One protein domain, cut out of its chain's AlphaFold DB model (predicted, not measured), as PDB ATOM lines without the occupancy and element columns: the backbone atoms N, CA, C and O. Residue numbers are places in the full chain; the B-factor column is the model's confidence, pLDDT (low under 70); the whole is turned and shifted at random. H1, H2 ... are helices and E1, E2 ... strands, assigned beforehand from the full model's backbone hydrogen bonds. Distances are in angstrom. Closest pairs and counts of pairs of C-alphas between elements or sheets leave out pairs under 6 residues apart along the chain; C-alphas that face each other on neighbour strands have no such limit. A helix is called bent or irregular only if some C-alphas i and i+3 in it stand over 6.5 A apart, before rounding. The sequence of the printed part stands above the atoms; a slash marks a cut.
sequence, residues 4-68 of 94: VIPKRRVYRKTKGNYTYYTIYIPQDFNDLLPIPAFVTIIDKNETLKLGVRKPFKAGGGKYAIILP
ATOM      1  N   VAL A   4     -26.639  29.447 -18.254       96.19
ATOM      2  CA  VAL A   4     -27.160  30.504 -19.135       96.19
ATOM      3  C   VAL A   4     -26.337  31.778 -18.962       96.19
ATOM      4  O   VAL A   4     -26.264  32.338 -17.873       96.19
ATOM      5  N   ILE A   5     -25.734  32.250 -20.051       96.00
ATOM      6  CA  ILE A   5     -24.838  33.407 -20.078       96.00
ATOM      7  C   ILE A   5     -25.427  34.464 -21.027       96.00
ATOM      8  O   ILE A   5     -25.261  34.367 -22.249       96.00
ATOM      9  N   PRO A   6     -26.128  35.482 -20.500       95.00
ATOM     10  CA  PRO A   6     -26.823  36.468 -21.319       95.00
ATOM     11  C   PRO A   6     -25.882  37.535 -21.891       95.00
ATOM     12  O   PRO A   6     -24.765  37.755 -21.400       95.00
ATOM     13  N   LYS A   7     -26.378  38.264 -22.896       94.38
ATOM     14  CA  LYS A   7     -25.767  39.496 -23.429       94.38
ATOM     15  C   LYS A   7     -24.311  39.319 -23.871       94.38
ATOM     16  O   LYS A   7     -23.405  40.015 -23.413       94.38
ATOM     17  N   ARG A   8     -24.053  38.313 -24.703       95.94
ATOM     18  CA  ARG A   8     -22.729  38.030 -25.261       95.94
ATOM     19  C   ARG A   8     -22.623  38.556 -26.684       95.94
ATOM     20  O   ARG A   8     -23.535  38.393 -27.486       95.94
ATOM     21  N   ARG A   9     -21.474  39.140 -27.013       96.12
ATOM     22  CA  ARG A   9     -21.150  39.533 -28.387       96.12
ATOM     23  C   ARG A   9     -20.459  38.391 -29.119       96.12
ATOM     24  O   ARG A   9     -19.691  37.631 -28.523       96.12
ATOM     25  N   VAL A  10     -20.715  38.316 -30.419       96.94
ATOM     26  CA  VAL A  10     -19.957  37.476 -31.346       96.94
ATOM     27  C   VAL A  10     -18.754  38.271 -31.842       96.94
ATOM     28  O   VAL A  10     -18.862  39.458 -32.136       96.94
ATOM     29  N   TYR A  11     -17.602  37.617 -31.926       95.88
ATOM     30  CA  TYR A  11     -16.360  38.227 -32.383       95.88
ATOM     31  C   TYR A  11     -15.807  37.458 -33.568       95.88
ATOM     32  O   TYR A  11     -15.656  36.239 -33.496       95.88
ATOM     33  N   ARG A  12     -15.424  38.179 -34.620       96.19
ATOM     34  CA  ARG A  12     -14.604  37.640 -35.703       96.19
ATOM     35  C   ARG A  12     -13.130  37.705 -35.327       96.19
ATOM     36  O   ARG A  12     -12.646  38.724 -34.833       96.19
ATOM     37  N   LYS A  13     -12.410  36.622 -35.586       93.44
ATOM     38  CA  LYS A  13     -10.970  36.496 -35.375       93.44
ATOM     39  C   LYS A  13     -10.318  35.880 -36.601       93.44
ATOM     40  O   LYS A  13     -10.932  35.095 -37.321       93.44
ATOM     41  N   THR A  14      -9.058  36.221 -36.809       92.50
ATOM     42  CA  THR A  14      -8.216  35.673 -37.870       92.50
ATOM     43  C   THR A  14      -6.970  35.048 -37.252       92.50
ATOM     44  O   THR A  14      -6.421  35.552 -36.272       92.50
ATOM     45  N   LYS A  15      -6.543  33.903 -37.785       88.12
ATOM     46  CA  LYS A  15      -5.275  33.247 -37.453       88.12
ATOM     47  C   LYS A  15      -4.625  32.811 -38.764       88.12
ATOM     48  O   LYS A  15      -5.056  31.834 -39.371       88.12
ATOM     49  N   GLY A  16      -3.631  33.573 -39.222       90.62
ATOM     50  CA  GLY A  16      -3.148  33.473 -40.604       90.62
ATOM     51  C   GLY A  16      -4.294  33.733 -41.587       90.62
ATOM     52  O   GLY A  16      -5.065  34.671 -41.399       90.62
ATOM     53  N   ASN A  17      -4.466  32.843 -42.566       90.12
ATOM     54  CA  ASN A  17      -5.542  32.927 -43.566       90.12
ATOM     55  C   ASN A  17      -6.888  32.353 -43.082       90.12
ATOM     56  O   ASN A  17      -7.869  32.344 -43.826       90.12
ATOM     57  N   TYR A  18      -6.960  31.843 -41.849       90.12
ATOM     58  CA  TYR A  18      -8.172  31.237 -41.308       90.12
ATOM     59  C   TYR A  18      -8.989  32.250 -40.498       90.12
ATOM     60  O   TYR A  18      -8.509  32.786 -39.498       90.12
ATOM     61  N   THR A  19     -10.240  32.480 -40.905       93.12
ATOM     62  CA  THR A  19     -11.218  33.292 -40.161       93.12
ATOM     63  C   THR A  19     -12.152  32.394 -39.360       93.12
ATOM     64  O   THR A  19     -12.699  31.429 -39.897       93.12
ATOM     65  N   TYR A  20     -12.361  32.734 -38.091       95.00
ATOM     66  CA  TYR A  20     -13.269  32.039 -37.186       95.00
ATOM     67  C   TYR A  20     -14.048  33.022 -36.318       95.00
ATOM     68  O   TYR A  20     -13.678  34.187 -36.168       95.00
ATOM     69  N   TYR A  21     -15.141  32.533 -35.745       97.19
ATOM     70  CA  TYR A  21     -16.034  33.318 -34.906       97.19
ATOM     71  C   TYR A  21     -16.034  32.744 -33.501       97.19
ATOM     72  O   TYR A  21     -15.999  31.525 -33.327       97.19
ATOM     73  N   THR A  22     -16.073  33.612 -32.499       96.75
ATOM     74  CA  THR A  22     -16.062  33.197 -31.099       96.75
ATOM     75  C   THR A  22     -17.029  33.992 -30.251       96.75
ATOM     76  O   THR A  22     -17.228  35.183 -30.484       96.75
ATOM     77  N   ILE A  23     -17.520  33.360 -29.192       96.62
ATOM     78  CA  ILE A  23     -18.161  34.036 -28.064       96.62
ATOM     79  C   ILE A  23     -17.288  33.838 -26.830       96.62
ATOM     80  O   ILE A  23     -16.855  32.719 -26.557       96.62
ATOM     81  N   TYR A  24     -17.036  34.920 -26.093       95.50
ATOM     82  CA  TYR A  24     -16.326  34.863 -24.818       95.50
ATOM     83  C   TYR A  24     -17.285  34.585 -23.663       95.50
ATOM     84  O   TYR A  24     -18.358  35.185 -23.557       95.50
ATOM     85  N   ILE A  25     -16.834  33.719 -22.768       95.00
ATOM     86  CA  ILE A  25     -17.449  33.425 -21.484       95.00
ATOM     87  C   ILE A  25     -16.737  34.270 -20.414       95.00
ATOM     88  O   ILE A  25     -15.503  34.222 -20.333       95.00
ATOM     89  N   PRO A  26     -17.475  35.073 -19.624       92.19
ATOM     90  CA  PRO A  26     -16.911  35.813 -18.498       92.19
ATOM     91  C   PRO A  26     -16.255  34.896 -17.468       92.19
ATOM     92  O   PRO A  26     -16.701  33.770 -17.264       92.19
ATOM     93  N   GLN A  27     -15.227  35.415 -16.798       92.19
ATOM     94  CA  GLN A  27     -14.443  34.672 -15.812       92.19
ATOM     95  C   GLN A  27     -15.293  34.168 -14.635       92.19
ATOM     96  O   GLN A  27     -15.039  33.077 -14.138       92.19
ATOM     97  N   ASP A  28     -16.339  34.910 -14.261       91.56
ATOM     98  CA  ASP A  28     -17.261  34.574 -13.165       91.56
ATOM     99  C   ASP A  28     -17.983  33.229 -13.369       91.56
ATOM    100  O   ASP A  28     -18.521  32.658 -12.427       91.56
ATOM    101  N   PHE A  29     -17.992  32.704 -14.598       92.31
ATOM    102  CA  PHE A  29     -18.616  31.426 -14.937       92.31
ATOM    103  C   PHE A  29     -17.632  30.257 -15.028       92.31
ATOM    104  O   PHE A  29     -18.064  29.136 -15.286       92.31
ATOM    105  N   ASN A  30     -16.329  30.486 -14.848       91.25
ATOM    106  CA  ASN A  30     -15.300  29.479 -15.113       91.25
ATOM    107  C   ASN A  30     -15.500  28.178 -14.327       91.25
ATOM    108  O   ASN A  30     -15.363  27.103 -14.906       91.25
ATOM    109  N   ASP A  31     -15.858  28.281 -13.046       90.62
ATOM    110  CA  ASP A  31     -16.033  27.124 -12.156       90.62
ATOM    111  C   ASP A  31     -17.336  26.357 -12.425       90.62
ATOM    112  O   ASP A  31     -17.521  25.237 -11.959       90.62
ATOM    113  N   LEU A  32     -18.240  26.953 -13.207       92.50
ATOM    114  CA  LEU A  32     -19.540  26.390 -13.559       92.50
ATOM    115  C   LEU A  32     -19.561  25.807 -14.973       92.50
ATOM    116  O   LEU A  32     -20.597  25.301 -15.403       92.50
ATOM    117  N   LEU A  33     -18.463  25.913 -15.728       92.38
ATOM    118  CA  LEU A  33     -18.453  25.552 -17.138       92.38
ATOM    119  C   LEU A  33     -18.507  24.034 -17.345       92.38
ATOM    120  O   LEU A  33     -17.537  23.342 -17.027       92.38
ATOM    121  N   PRO A  34     -19.560  23.504 -17.994       92.56
ATOM    122  CA  PRO A  34     -19.511  22.147 -18.506       92.56
ATOM    123  C   PRO A  34     -18.527  22.088 -19.680       92.56
ATOM    124  O   PRO A  34     -18.601  22.871 -20.631       92.56
ATOM    125  N   ILE A  35     -17.569  21.165 -19.612       91.88
ATOM    126  CA  ILE A  35     -16.579  20.950 -20.668       91.88
ATOM    127  C   ILE A  35     -16.427  19.440 -20.873       91.88
ATOM    128  O   ILE A  35     -15.817  18.785 -20.029       91.88
ATOM    129  N   PRO A  36     -16.894  18.872 -22.000       93.56
ATOM    130  CA  PRO A  36     -17.630  19.499 -23.112       93.56
ATOM    131  C   PRO A  36     -19.089  19.871 -22.769       93.56
ATOM    132  O   PRO A  36     -19.631  19.412 -21.767       93.56
ATOM    133  N   ALA A  37     -19.726  20.671 -23.631       95.44
ATOM    134  CA  ALA A  37     -21.122  21.089 -23.478       95.44
ATOM    135  C   ALA A  37     -21.899  21.045 -24.797       95.44
ATOM    136  O   ALA A  37     -21.343  21.333 -25.860       95.44
ATOM    137  N   PHE A  38     -23.199  20.766 -24.725       96.31
ATOM    138  CA  PHE A  38     -24.135  21.141 -25.781       96.31
ATOM    139  C   PHE A  38     -24.321  22.656 -25.763       96.31
ATOM    140  O   PHE A  38     -24.626  23.244 -24.727       96.31
ATOM    141  N   VAL A  39     -24.095  23.292 -26.910       97.06
ATOM    142  CA  VAL A  39     -24.140  24.747 -27.039       97.06
ATOM    143  C   VAL A  39     -25.362  25.166 -27.829       97.06
ATOM    144  O   VAL A  39     -25.544  24.755 -28.977       97.06
ATOM    145  N   THR A  40     -26.141  26.062 -27.241       97.31
ATOM    146  CA  THR A  40     -27.261  26.729 -27.897       97.31
ATOM    147  C   THR A  40     -27.062  28.241 -27.828       97.31
ATOM    148  O   THR A  40     -26.650  28.778 -26.800       97.31
ATOM    149  N   ILE A  41     -27.334  28.934 -28.932       97.19
ATOM    150  CA  ILE A  41     -27.343  30.397 -29.010       97.19
ATOM    151  C   ILE A  41     -28.779  30.865 -29.190       97.19
ATOM    152  O   ILE A  41     -29.472  30.387 -30.084       97.19
ATOM    153  N   ILE A  42     -29.211  31.811 -28.364       96.50
ATOM    154  CA  ILE A  42     -30.505  32.478 -28.501       96.50
ATOM    155  C   ILE A  42     -30.247  33.905 -28.986       96.50
ATOM    156  O   ILE A  42     -29.584  34.687 -28.299       96.50
ATOM    157  N   ASP A  43     -30.759  34.234 -30.168       94.50
ATOM    158  CA  ASP A  43     -30.706  35.564 -30.782       94.50
ATOM    159  C   ASP A  43     -32.142  36.033 -31.040       94.50
ATOM    160  O   ASP A  43     -32.860  35.443 -31.847       94.50
ATOM    161  N   LYS A  44     -32.584  37.083 -30.335       88.44
ATOM    162  CA  LYS A  44     -33.997  37.506 -30.300       88.44
ATOM    163  C   LYS A  44     -34.905  36.324 -29.899       88.44
ATOM    164  O   LYS A  44     -34.809  35.858 -28.769       88.44
ATOM    165  N   ASN A  45     -35.731  35.833 -30.825       85.69
ATOM    166  CA  ASN A  45     -36.630  34.687 -30.638       85.69
ATOM    167  C   ASN A  45     -36.166  33.440 -31.415       85.69
ATOM    168  O   ASN A  45     -36.879  32.440 -31.461       85.69
ATOM    169  N   GLU A  46     -34.988  33.486 -32.043       92.62
ATOM    170  CA  GLU A  46     -34.414  32.357 -32.769       92.62
ATOM    171  C   GLU A  46     -33.483  31.556 -31.854       92.62
ATOM    172  O   GLU A  46     -32.626  32.107 -31.159       92.62
ATOM    173  N   THR A  47     -33.647  30.233 -31.872       95.56
ATOM    174  CA  THR A  47     -32.793  29.293 -31.139       95.56
ATOM    175  C   THR A  47     -31.913  28.532 -32.123       95.56
ATOM    176  O   THR A  47     -32.407  27.780 -32.962       95.56
ATOM    177  N   LEU A  48     -30.598  28.694 -31.998       96.00
ATOM    178  CA  LEU A  48     -29.584  28.054 -32.830       96.00
ATOM    179  C   LEU A  48     -28.859  26.978 -32.016       96.00
ATOM    180  O   LEU A  48     -28.013  27.283 -31.173       96.00
ATOM    181  N   LYS A  49     -29.171  25.707 -32.276       94.69
ATOM    182  CA  LYS A  49     -28.498  24.564 -31.642       94.69
ATOM    183  C   LYS A  49     -27.190  24.269 -32.377       94.69
ATOM    184  O   LYS A  49     -27.211  23.843 -33.527       94.69
ATOM    185  N   LEU A  50     -26.049  24.494 -31.726       94.31
ATOM    186  CA  LEU A  50     -24.714  24.356 -32.333       94.31
ATOM    187  C   LEU A  50     -24.072  22.977 -32.115       94.31
ATOM    188  O   LEU A  50     -22.972  22.729 -32.625       94.31
ATOM    189  N   GLY A  51     -24.742  22.110 -31.351       93.19
ATOM    190  CA  GLY A  51     -24.265  20.780 -30.979       93.19
ATOM    191  C   GLY A  51     -23.204  20.808 -29.878       93.19
ATOM    192  O   GLY A  51     -23.059  21.792 -29.152       93.19
ATOM    193  N   VAL A  52     -22.462  19.706 -29.748       94.88
ATOM    194  CA  VAL A  52     -21.404  19.570 -28.740       94.88
ATOM    195  C   VAL A  52     -20.193  20.414 -29.130       94.88
ATOM    196  O   VAL A  52     -19.620  20.252 -30.208       94.88
ATOM    197  N   ARG A  53     -19.766  21.306 -28.234       94.75
ATOM    198  CA  ARG A  53     -18.533  22.087 -28.369       94.75
ATOM    199  C   ARG A  53     -17.738  22.029 -27.070       94.75
ATOM    200  O   ARG A  53     -18.273  21.809 -25.986       94.75
ATOM    201  N   LYS A  54     -16.433  22.256 -27.188       94.12
ATOM    202  CA  LYS A  54     -15.519  22.332 -26.050       94.12
ATOM    203  C   LYS A  54     -15.109  23.791 -25.839       94.12
ATOM    204  O   LYS A  54     -14.359  24.308 -26.671       94.12
ATOM    205  N   PRO A  55     -15.588  24.467 -24.777       93.69
ATOM    206  CA  PRO A  55     -15.027  25.748 -24.375       93.69
ATOM    207  C   PRO A  55     -13.510  25.626 -24.192       93.69
ATOM    208  O   PRO A  55     -13.020  24.646 -23.629       93.69
ATOM    209  N   PHE A  56     -12.759  26.609 -24.673       93.00
ATOM    210  CA  PHE A  56     -11.303  26.642 -24.569       93.00
ATOM    211  C   PHE A  56     -10.855  27.887 -23.812       93.00
ATOM    212  O   PHE A  56     -11.527  28.918 -23.852       93.00
ATOM    213  N   LYS A  57      -9.706  27.801 -23.135       91.44
ATOM    214  CA  LYS A  57      -9.108  28.958 -22.467       91.44
ATOM    215  C   LYS A  57      -8.679  29.978 -23.518       91.44
ATOM    216  O   LYS A  57      -7.798  29.707 -24.333       91.44
ATOM    217  N   ALA A  58      -9.290  31.152 -23.481       84.81
ATOM    218  CA  ALA A  58      -8.822  32.334 -24.179       84.81
ATOM    219  C   ALA A  58      -8.102  33.207 -23.144       84.81
ATOM    220  O   ALA A  58      -8.623  33.404 -22.053       84.81
ATOM    221  N   GLY A  59      -6.881  33.665 -23.439       80.88
ATOM    222  CA  GLY A  59      -5.989  34.305 -22.458       80.88
ATOM    223  C   GLY A  59      -6.637  35.349 -21.528       80.88
ATOM    224  O   GLY A  59      -7.682  35.926 -21.827       80.88
ATOM    225  N   GLY A  60      -5.998  35.606 -20.382       76.50
ATOM    226  CA  GLY A  60      -6.542  36.504 -19.355       76.50
ATOM    227  C   GLY A  60      -7.672  35.880 -18.530       76.50
ATOM    228  O   GLY A  60      -8.612  36.576 -18.166       76.50
ATOM    229  N   GLY A  61      -7.606  34.565 -18.286       76.31
ATOM    230  CA  GLY A  61      -8.537  33.860 -17.399       76.31
ATOM    231  C   GLY A  61      -9.943  33.645 -17.963       76.31
ATOM    232  O   GLY A  61     -10.837  33.282 -17.209       76.31
ATOM    233  N   LYS A  62     -10.165  33.854 -19.265       87.56
ATOM    234  CA  LYS A  62     -11.487  33.728 -19.894       87.56
ATOM    235  C   LYS A  62     -11.619  32.396 -20.619       87.56
ATOM    236  O   LYS A  62     -10.638  31.795 -21.055       87.56
ATOM    237  N   TYR A  63     -12.851  31.951 -20.810       94.94
ATOM    238  CA  TYR A  63     -13.149  30.879 -21.754       94.94
ATOM    239  C   TYR A  63     -13.795  31.451 -23.010       94.94
ATOM    240  O   TYR A  63     -14.312  32.568 -23.026       94.94
ATOM    241  N   ALA A  64     -13.740  30.697 -24.098       95.50
ATOM    242  CA  ALA A  64     -14.424  31.029 -25.331       95.50
ATOM    243  C   ALA A  64     -14.933  29.770 -26.022       95.50
ATOM    244  O   ALA A  64     -14.446  28.665 -25.785       95.50
ATOM    245  N   ILE A  65     -15.905  29.951 -26.909       96.38
ATOM    246  CA  ILE A  65     -16.440  28.895 -27.769       96.38
ATOM    247  C   ILE A  65     -16.274  29.335 -29.213       96.38
ATOM    248  O   ILE A  65     -16.642  30.458 -29.559       96.38
ATOM    249  N   ILE A  66     -15.722  28.451 -30.046       95.88
ATOM    250  CA  ILE A  66     -15.684  28.636 -31.499       95.88
ATOM    251  C   ILE A  66     -17.066  28.307 -32.060       95.88
ATOM    252  O   ILE A  66     -17.608  27.231 -31.796       95.88
ATOM    253  N   LEU A  67     -17.617  29.226 -32.847       96.31
ATOM    254  CA  LEU A  67     -18.890  29.036 -33.529       96.31
ATOM    255  C   LEU A  67     -18.690  28.317 -34.877       96.31
ATOM    256  O   LEU A  67     -17.655  28.511 -35.522       96.31
ATOM    257  N   PRO A  68     -19.673  27.515 -35.327       95.00
ATOM    258  CA  PRO A  68     -19.615  26.830 -36.615       95.00
ATOM    259  C   PRO A  68     -19.451  27.812 -37.780       95.00
ATOM    260  O   PRO A  68     -20.133  28.839 -37.844       95.00
TER     261      PRO A  68
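AT A GLANCE: This is residues 4 to 68 of the 94 residues of an uncharacterized protein of Sulfolobus sp. E5-1-F (UniProt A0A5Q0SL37). A strongly twisted sheet of four strands, E2, E3, E7 and E6, and a separate hairpin, E4 and E5, form two loosely joined walls, with E1 reaching from E3 toward E4 and the short helix H1 grazing the sheet. Residues 14 to 19, round the turn from E2 to E3, stick out. The 65 printed residues run E1, E2, E3, H1, E4, E5, E6, E7; both sheets are antiparallel and the class is mostly strand. The whole is compact, with a radius of gyration of the C-alphas of 12.0 A and spans of 33 by 27 by 21 A.

HOW THE PARTS SIT: E1, residues 4 to 8, pairs with no named strand and runs on into E2, residues 10 to 15, at 77 degrees. E2 forms a hairpin with E3, residues 18 to 25; N 13 and O 20 are 2.8 A apart. The closest C-alphas of E1 and E3 are those of Arg 8 and Ile 23, 6.7 A apart. H1, residues 27 to 32, is irregular, with C-alphas 28 and 31 7.6 A apart; 0 of 2 O i to N i+4 pairs but 2 of 3 O i to N i+3 pairs are within hydrogen-bond range. It only grazes the sheet, with residues 27 to 30. E4, residues 37 to 43, and E5, residues 46 to 53, form a hairpin, with N 41 and O 48 2.9 A apart; E1 and E4 are near each other. E6, residues 56 to 58, and E7, residues 62 to 67, form another, with N 58 and O 62 2.8 A apart. E7 is also antiparallel to E3, with N 25 and O 63 2.8 A apart. The closest C-alphas of E5 and E7 are those of Arg 53 and Ile 65, 7.1 A apart.

IN THESE COORDINATES: E1 begins at C-alpha 4, (-27.160, 30.504, -19.135). E3 is 22.0 A long, E5 19.4 A and E4 18.8 A. E7 ends at C-alpha 67, (-18.890, 29.036, -33.529).

THE WHOLE: The C-alphas of Gly 16 and Asn 45 are the two farthest apart, 35.0 A. The printed part has no cut and its links are tight. No printed residue has a pLDDT under 70.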